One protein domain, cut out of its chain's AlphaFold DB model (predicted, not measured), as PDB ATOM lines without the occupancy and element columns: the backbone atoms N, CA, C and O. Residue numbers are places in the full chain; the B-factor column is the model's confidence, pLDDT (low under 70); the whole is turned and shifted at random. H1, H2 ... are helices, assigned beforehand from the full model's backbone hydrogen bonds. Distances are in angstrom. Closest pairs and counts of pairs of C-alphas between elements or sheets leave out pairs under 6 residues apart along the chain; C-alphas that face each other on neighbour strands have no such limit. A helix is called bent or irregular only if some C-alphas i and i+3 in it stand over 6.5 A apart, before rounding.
ATOM      1  N   GLU A   2     110.995 128.082 182.370       79.06
ATOM      2  CA  GLU A   2     112.308 127.860 181.733       79.06
ATOM      3  C   GLU A   2     113.450 128.773 182.234       79.06
ATOM      4  O   GLU A   2     114.571 128.315 182.449       79.06
ATOM      5  N   ARG A   3     113.171 130.054 182.519       83.06
ATOM      6  CA  ARG A   3     114.178 130.995 183.058       83.06
ATOM      7  C   ARG A   3     114.732 130.566 184.424       83.06
ATOM      8  O   ARG A   3     115.909 130.780 184.705       83.06
ATOM      9  N   LEU A   4     113.909 129.938 185.269       85.88
ATOM     10  CA  LEU A   4     114.342 129.435 186.577       85.88
ATOM     11  C   LEU A   4     115.238 128.195 186.432       85.88
ATOM     12  O   LEU A   4     116.209 128.056 187.173       85.88
ATOM     13  N   LYS A   5     114.944 127.334 185.448       90.50
ATOM     14  CA  LYS A   5     115.765 126.164 185.107       90.50
ATOM     15  C   LYS A   5     117.161 126.594 184.643       90.50
ATOM     16  O   LYS A   5     118.138 126.180 185.259       90.50
ATOM     17  N   LYS A   6     117.243 127.544 183.702       90.25
ATOM     18  CA  LYS A   6     118.519 128.110 183.214       90.25
ATOM     19  C   LYS A   6     119.356 128.734 184.335       90.25
ATOM     20  O   LYS A   6     120.560 128.511 184.412       90.25
ATOM     21  N   ARG A   7     118.727 129.474 185.261       92.88
ATOM     22  CA  ARG A   7     119.428 130.028 186.438       92.88
ATOM     23  C   ARG A   7     120.009 128.935 187.337       92.88
ATOM     24  O   ARG A   7     121.141 129.071 187.794       92.88
ATOM     25  N   ARG A   8     119.252 127.861 187.584       94.62
ATOM     26  CA  ARG A   8     119.695 126.727 188.408       94.62
ATOM     27  C   ARG A   8     120.830 125.950 187.739       94.62
ATOM     28  O   ARG A   8     121.801 125.605 188.401       94.62
ATOM     29  N   GLU A   9     120.733 125.714 186.437       94.88
ATOM     30  CA  GLU A   9     121.772 125.049 185.645       94.88
ATOM     31  C   GLU A   9     123.071 125.854 185.637       94.88
ATOM     32  O   GLU A   9     124.132 125.300 185.924       94.88
ATOM     33  N   ASN A  10     122.986 127.169 185.413       95.50
ATOM     34  CA  ASN A  10     124.148 128.048 185.474       95.50
ATOM     35  C   ASN A  10     124.809 128.014 186.859       95.50
ATOM     36  O   ASN A  10     126.017 127.817 186.965       95.50
ATOM     37  N   HIS A  11     124.014 128.127 187.927       97.31
ATOM     38  CA  HIS A  11     124.521 128.018 189.295       97.31
ATOM     39  C   HIS A  11     125.235 126.676 189.541       97.31
ATOM     40  O   HIS A  11     126.342 126.643 190.072       97.31
ATOM     41  N   ASN A  12     124.637 125.564 189.107       98.00
ATOM     42  CA  ASN A  12     125.223 124.233 189.258       98.00
ATOM     43  C   ASN A  12     126.532 124.073 188.475       98.00
ATOM     44  O   ASN A  12     127.451 123.407 188.955       98.00
ATOM     45  N   SER A  13     126.614 124.669 187.283       97.50
ATOM     46  CA  SER A  13     127.823 124.683 186.458       97.50
ATOM     47  C   SER A  13     128.955 125.447 187.148       97.50
ATOM     48  O   SER A  13     130.053 124.914 187.315       97.50
ATOM     49  N   VAL A  14     128.664 126.656 187.641       98.19
ATOM     50  CA  VAL A  14     129.634 127.493 188.361       98.19
ATOM     51  C   VAL A  14     130.165 126.777 189.600       98.19
ATOM     52  O   VAL A  14     131.378 126.700 189.797       98.19
ATOM     53  N   GLU A  15     129.283 126.193 190.409       98.25
ATOM     54  CA  GLU A  15     129.713 125.493 191.619       98.25
ATOM     55  C   GLU A  15     130.511 124.222 191.297       98.25
ATOM     56  O   GLU A  15     131.470 123.900 191.997       98.25
ATOM     57  N   ARG A  16     130.178 123.508 190.212       98.56
ATOM     58  CA  ARG A  16     130.994 122.378 189.748       98.56
ATOM     59  C   ARG A  16     132.408 122.839 189.402       98.56
ATOM     60  O   ARG A  16     133.352 122.295 189.964       98.56
ATOM     61  N   LYS A  17     132.545 123.903 188.605       98.50
ATOM     62  CA  LYS A  17     133.849 124.480 188.251       98.50
ATOM     63  C   LYS A  17     134.647 124.916 189.485       98.50
ATOM     64  O   LYS A  17     135.852 124.687 189.546       98.50
ATOM     65  N   ARG A  18     133.987 125.492 190.498       98.69
ATOM     66  CA  ARG A  18     134.627 125.848 191.776       98.69
ATOM     67  C   ARG A  18     135.175 124.614 192.498       98.69
ATOM     68  O   ARG A  18     136.316 124.633 192.955       98.69
ATOM     69  N   ARG A  19     134.377 123.542 192.594       98.44
ATOM     70  CA  ARG A  19     134.809 122.278 193.213       98.44
ATOM     71  C   ARG A  19     135.957 121.632 192.446       98.44
ATOM     72  O   ARG A  19     136.883 121.139 193.082       98.44
ATOM     73  N   ASP A  20     135.912 121.656 191.119       98.12
ATOM     74  CA  ASP A  20     136.958 121.080 190.271       98.12
ATOM     75  C   ASP A  20     138.280 121.834 190.439       98.12
ATOM     76  O   ASP A  20     139.315 121.200 190.625       98.12
ATOM     77  N   ASN A  21     138.237 123.170 190.506       98.06
ATOM     78  CA  ASN A  21     139.415 123.986 190.802       98.06
ATOM     79  C   ASN A  21     140.039 123.627 192.160       98.06
ATOM     80  O   ASN A  21     141.234 123.377 192.247       98.06
ATOM     81  N   ILE A  22     139.222 123.518 193.215       97.94
ATOM     82  CA  ILE A  22     139.706 123.115 194.547       97.94
ATOM     83  C   ILE A  22     140.347 121.727 194.503       97.94
ATOM     84  O   ILE A  22     141.399 121.506 195.100       97.94
ATOM     85  N   ASN A  23     139.718 120.778 193.809       96.94
ATOM     86  CA  ASN A  23     140.250 119.426 193.688       96.94
ATOM     87  C   ASN A  23     141.589 119.414 192.954       96.94
ATOM     88  O   ASN A  23     142.490 118.695 193.374       96.94
ATOM     89  N   HIS A  24     141.713 120.213 191.896       96.75
ATOM     90  CA  HIS A  24     142.947 120.339 191.138       96.75
ATOM     91  C   HIS A  24     144.078 120.901 191.999       96.75
ATOM     92  O   HIS A  24     145.109 120.251 192.119       96.75
ATOM     93  N   THR A  25     143.852 122.013 192.706       97.06
ATOM     94  CA  THR A  25     144.865 122.595 193.599       97.06
ATOM     95  C   THR A  25     145.296 121.623 194.703       97.06
ATOM     96  O   THR A  25     146.477 121.529 195.020       97.06
ATOM     97  N   ILE A  26     144.371 120.844 195.280       95.44
ATOM     98  CA  ILE A  26     144.734 119.818 196.276       95.44
ATOM     99  C   ILE A  26     145.602 118.716 195.647       95.44
ATOM    100  O   ILE A  26     146.526 118.223 196.294       95.44
ATOM    101  N   LEU A  27     145.331 118.327 194.398       92.62
ATOM    102  CA  LEU A  27     146.154 117.351 193.683       92.62
ATOM    103  C   LEU A  27     147.545 117.903 193.360       92.62
ATOM    104  O   LEU A  27     148.520 117.185 193.552       92.62
ATOM    105  N   GLU A  28     147.662 119.162 192.942       94.88
ATOM    106  CA  GLU A  28     148.963 119.814 192.741       94.88
ATOM    107  C   GLU A  28     149.783 119.816 194.035       94.88
ATOM    108  O   GLU A  28     150.932 119.381 194.041       94.88
ATOM    109  N   ILE A  29     149.168 120.198 195.161       94.94
ATOM    110  CA  ILE A  29     149.815 120.153 196.481       94.94
ATOM    111  C   ILE A  29     150.330 118.742 196.792       94.94
ATOM    112  O   ILE A  29     151.448 118.592 197.278       94.94
ATOM    113  N   SER A  30     149.558 117.697 196.478       91.94
ATOM    114  CA  SER A  30     149.964 116.312 196.751       91.94
ATOM    115  C   SER A  30     151.243 115.879 196.028       91.94
ATOM    116  O   SER A  30     151.963 115.032 196.551       91.94
ATOM    117  N   GLN A  31     151.540 116.479 194.870       91.25
ATOM    118  CA  GLN A  31     152.732 116.183 194.069       91.25
ATOM    119  C   GLN A  31     153.989 116.889 194.592       91.25
ATOM    120  O   GLN A  31     155.097 116.440 194.317       91.25
ATOM    121  N   LEU A  32     153.826 117.991 195.333       92.62
ATOM    122  CA  LEU A  32     154.936 118.754 195.915       92.62
ATOM    123  C   LEU A  32     155.434 118.164 197.237       92.62
ATOM    124  O   LEU A  32     156.533 118.486 197.683       92.62
ATOM    125  N   ILE A  33     154.609 117.345 197.884       91.69
ATOM    126  CA  ILE A  33     154.922 116.738 199.174       91.69
ATOM    127  C   ILE A  33     155.640 115.410 198.923       91.69
ATOM    128  O   ILE A  33     155.169 114.628 198.092       91.69
ATOM    129  N   PRO A  34     156.731 115.106 199.647       88.25
ATOM    130  CA  PRO A  34     157.347 113.787 199.594       88.25
ATOM    131  C   PRO A  34     156.330 112.716 200.018       88.25
ATOM    132  O   PRO A  34     155.831 112.725 201.142       88.25
ATOM    133  N   GLN A  35     155.984 111.817 199.094       77.50
ATOM    134  CA  GLN A  35     155.105 110.677 199.356       77.50
ATOM    135  C   GLN A  35     155.957 109.442 199.648       77.50
ATOM    136  O   GLN A  35     156.881 109.133 198.893       77.50
ATOM    137  N   ASP A  36     155.608 108.690 200.690       65.19
ATOM    138  CA  ASP A  36     156.211 107.383 200.932       65.19
ATOM    139  C   ASP A  36     155.757 106.415 199.835       65.19
ATOM    140  O   ASP A  36     154.603 105.975 199.818       65.19
ATOM    141  N   LYS A  45     142.067 113.741 200.937       90.75
ATOM    142  CA  LYS A  45     142.289 115.203 200.895       90.75
ATOM    143  C   LYS A  45     142.752 115.771 202.240       90.75
ATOM    144  O   LYS A  45     143.584 116.667 202.258       90.75
ATOM    145  N   GLY A  46     142.238 115.246 203.354       92.06
ATOM    146  CA  GLY A  46     142.644 115.678 204.693       92.06
ATOM    147  C   GLY A  46     144.100 115.330 205.011       92.06
ATOM    148  O   GLY A  46     144.811 116.149 205.584       92.06
ATOM    149  N   ASN A  47     144.556 114.150 204.593       91.81
ATOM    150  CA  ASN A  47     145.928 113.698 204.771       91.81
ATOM    151  C   ASN A  47     146.895 114.520 203.920       91.81
ATOM    152  O   ASN A  47     147.901 114.982 204.440       91.81
ATOM    153  N   ILE A  48     146.542 114.789 202.656       92.12
ATOM    154  CA  ILE A  48     147.332 115.665 201.775       92.12
ATOM    155  C   ILE A  48     147.545 117.028 202.442       92.12
ATOM    156  O   ILE A  48     148.671 117.504 202.515       92.12
ATOM    157  N   LEU A  49     146.485 117.640 202.980       95.44
ATOM    158  CA  LEU A  49     146.583 118.941 203.648       95.44
ATOM    159  C   LEU A  49     147.416 118.888 204.938       95.44
ATOM    160  O   LEU A  49     148.158 119.827 205.221       95.44
ATOM    161  N   ARG A  50     147.310 117.802 205.713       93.56
ATOM    162  CA  ARG A  50     148.116 117.602 206.924       93.56
ATOM    163  C   ARG A  50     149.599 117.476 206.586       93.56
ATOM    164  O   ARG A  50     150.394 118.242 207.122       93.56
ATOM    165  N   MET A  51     149.943 116.584 205.660       93.31
ATOM    166  CA  MET A  51     151.325 116.391 205.222       93.31
ATOM    167  C   MET A  51     151.892 117.661 204.578       93.31
ATOM    168  O   MET A  51     153.046 117.991 204.808       93.31
ATOM    169  N   ALA A  52     151.077 118.431 203.842       95.38
ATOM    170  CA  ALA A  52     151.488 119.731 203.307       95.38
ATOM    171  C   ALA A  52     151.923 120.682 204.426       95.38
ATOM    172  O   ALA A  52     152.970 121.320 204.347       95.38
ATOM    173  N   ALA A  53     151.105 120.781 205.477       96.50
ATOM    174  CA  ALA A  53     151.370 121.665 206.601       96.50
ATOM    175  C   ALA A  53     152.609 121.232 207.397       96.50
ATOM    176  O   ALA A  53     153.369 122.088 207.846       96.50
ATOM    177  N   GLU A  54     152.814 119.927 207.574       95.31
ATOM    178  CA  GLU A  54     154.011 119.369 208.213       95.31
ATOM    179  C   GLU A  54     155.261 119.652 207.376       95.31
ATOM    180  O   GLU A  54     156.207 120.258 207.877       95.31
ATOM    181  N   TYR A  55     155.212 119.365 206.076       96.56
ATOM    182  CA  TYR A  55     156.332 119.586 205.169       96.56
ATOM    183  C   TYR A  55     156.748 121.063 205.074       96.56
ATOM    184  O   TYR A  55     157.935 121.385 205.077       96.56
ATOM    185  N   ILE A  56     155.791 122.001 205.075       97.75
ATOM    186  CA  ILE A  56     156.105 123.440 205.113       97.75
ATOM    187  C   ILE A  56     156.874 123.809 206.391       97.75
ATOM    188  O   ILE A  56     157.821 124.596 206.321       97.75
ATOM    189  N   LYS A  57     156.504 123.253 207.552       97.75
ATOM    190  CA  LYS A  57     157.220 123.514 208.814       97.75
ATOM    191  C   LYS A  57     158.646 122.981 208.760       97.75
ATOM    192  O   LYS A  57     159.570 123.687 209.157       97.75
ATOM    193  N   GLU A  58     158.830 121.777 208.228       96.44
ATOM    194  CA  GLU A  58     160.155 121.183 208.039       96.44
ATOM    195  C   GLU A  58     161.027 122.041 207.119       96.44
ATOM    196  O   GLU A  58     162.154 122.385 207.478       96.44
ATOM    197  N   LEU A  59     160.487 122.483 205.977       97.44
ATOM    198  CA  LEU A  59     161.188 123.382 205.058       97.44
ATOM    199  C   LEU A  59     161.553 124.719 205.712       97.44
ATOM    200  O   LEU A  59     162.632 125.256 205.455       97.44
ATOM    201  N   GLN A  60     160.684 125.284 206.550       97.75
ATOM    202  CA  GLN A  60     160.981 126.516 207.284       97.75
ATOM    203  C   GLN A  60     162.127 126.315 208.282       97.75
ATOM    204  O   GLN A  60     163.058 127.123 208.306       97.75
ATOM    205  N   MET A  61     162.093 125.229 209.057       97.00
ATOM    206  CA  MET A  61     163.156 124.883 210.005       97.00
ATOM    207  C   MET A  61     164.491 124.645 209.297       97.00
ATOM    208  O   MET A  61     165.523 125.176 209.713       97.00
ATOM    209  N   GLU A  62     164.484 123.896 208.194       96.94
ATOM    210  CA  GLU A  62     165.701 123.610 207.438       96.94
ATOM    211  C   GLU A  62     166.285 124.882 206.814       96.94
ATOM    212  O   GLU A  62     167.485 125.135 206.925       96.94
ATOM    213  N   ASN A  63     165.443 125.758 206.259       97.00
ATOM    214  CA  ASN A  63     165.890 127.060 205.764       97.00
ATOM    215  C   ASN A  63     166.513 127.922 206.873       97.00
ATOM    216  O   ASN A  63     167.553 128.541 206.652       97.00
ATOM    217  N   GLN A  64     165.932 127.951 208.076       96.31
ATOM    218  CA  GLN A  64     166.513 128.668 209.221       96.31
ATOM    219  C   GLN A  64     167.876 128.093 209.630       96.31
ATOM    220  O   GLN A  64     168.823 128.844 209.895       96.31
ATOM    221  N   ARG A  65     168.005 126.762 209.631       96.06
ATOM    222  CA  ARG A  65     169.264 126.071 209.925       96.06
ATOM    223  C   ARG A  65     170.335 126.400 208.887       96.06
ATOM    224  O   ARG A  65     171.466 126.722 209.253       96.06
ATOM    225  N   LEU A  66     169.992 126.364 207.601       94.62
ATOM    226  CA  LEU A  66     170.898 126.720 206.506       94.62
ATOM    227  C   LEU A  66     171.313 128.195 206.570       94.62
ATOM    228  O   LEU A  66     172.506 128.485 206.479       94.62
ATOM    229  N   LYS A  67     170.375 129.117 206.828       93.44
ATOM    230  CA  LYS A  67     170.674 130.545 207.048       93.44
ATOM    231  C   LYS A  67     171.646 130.752 208.212       93.44
ATOM    232  O   LYS A  67     172.605 131.514 208.080       93.44
ATOM    233  N   SER A  68     171.451 130.041 209.323       91.31
ATOM    234  CA  SER A  68     172.357 130.088 210.480       91.31
ATOM    235  C   SER A  68     173.757 129.584 210.122       91.31
ATOM    236  O   SER A  68     174.749 130.237 210.430       91.31
ATOM    237  N   ARG A  69     173.849 128.462 209.394       92.38
ATOM    238  CA  ARG A  69     175.126 127.898 208.927       92.38
ATOM    239  C   ARG A  69     175.875 128.846 207.992       92.38
ATOM    240  O   ARG A  69     177.070 129.057 208.181       92.38
ATOM    241  N   LEU A  70     175.184 129.435 207.017       90.38
ATOM    242  CA  LEU A  70     175.772 130.406 206.090       90.38
ATOM    243  C   LEU A  70     176.240 131.670 206.820       90.38
ATOM    244  O   LEU A  70     177.336 132.161 206.563       90.38
ATOM    245  N   SER A  71     175.456 132.155 207.785       85.81
ATOM    246  CA  SER A  71     175.821 133.314 208.609       85.81
ATOM    247  C   SER A  71     177.065 133.051 209.459       85.81
ATOM    248  O   SER A  71     177.914 133.929 209.600       85.81
ATOM    249  N   SER A  72     177.208 131.839 210.001       78.12
ATOM    250  CA  SER A  72     178.401 131.430 210.749       78.12
ATOM    251  C   SER A  72     179.625 131.246 209.844       78.12
ATOM    252  O   SER A  72     180.724 131.632 210.230       78.12
ATOM    253  N   CYS A  73     179.446 130.732 208.623       66.81
ATOM    254  CA  CYS A  73     180.528 130.561 207.648       66.81
ATOM    255  C   CYS A  73     181.031 131.898 207.072       66.81
ATOM    256  O   CYS A  73     182.234 132.091 206.924       66.81
ATOM    257  N   ASN A  74     180.143 132.867 206.826       59.88
ATOM    258  CA  ASN A  74     180.547 134.203 206.371       59.88
ATOM    259  C   ASN A  74     181.344 134.980 207.433       59.88
ATOM    260  O   ASN A  74     182.167 135.818 207.078       59.88
TER     261      ASN A  74
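AT A GLANCE: This is residues 2 to 36 and 45 to 74 of the 190 residues of the protein "HLH-domain-containing protein" of Basidiobolus meristosporus CBS 931.73 (UniProt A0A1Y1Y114). Two long helices meet near their ends as a wide, open V: the last part of H1 packs on the first part of H2, and from this joint the two helices reach out to far ends of the model. Residues 2 to 22 of H1 and residues 57 to 74 of H2 stick out as two bare arms, which make the length of the whole. The printed part has 65 residues with two named helices, H1 then H2 along the chain, and no named strand; the class is all helix. It is extended, with a radius of gyration of the C-alphas of 20.9 A, and spans 73 by 27 by 14 A.

HOW THE PARTS SIT: H1, residues 2 to 32, touches H2, residues 45 to 74, with 8 pairs of C-alphas within 8 A. The closest C-alphas of the two are those of Ser 30 and Ile 48, 5.7 A apart. H1 touches H2 with residues 26 to 30 alone, and H2 touches H1 with residues 45 to 52 alone. Their lines stand at a steep tilt of 42 degrees and they run the same way, centre to centre 32.9 A. Residues 2 to 22, which belong to H1, stand free, and so do residues 57 to 74, which belong to H2. In both H1 and H2 every O i to N i+4 pair is within hydrogen-bond range.

IN THESE COORDINATES: H1 begins at C-alpha 2 at (112.308, 127.860, 181.733) and ends at C-alpha 32 at (154.936, 118.754, 195.915), 45.8 A from first to last C-alpha. H2 runs from C-alpha 45 at (142.289, 115.203, 200.895) to C-alpha 74 at (180.547, 134.203, 206.371), 43.1 A. Neither helix is bent.

THE WHOLE: The two C-alphas farthest apart are those of Glu 2 and Cys 73, 73.0 A. The link from H1 to H2 runs across the cut: residues 37 to 44 are not printed, and C-alphas 36 and 45 are 16.0 A apart. The mean pLDDT of the printed part is 92.4; residue 36 and residues 73 to 74 are under 70.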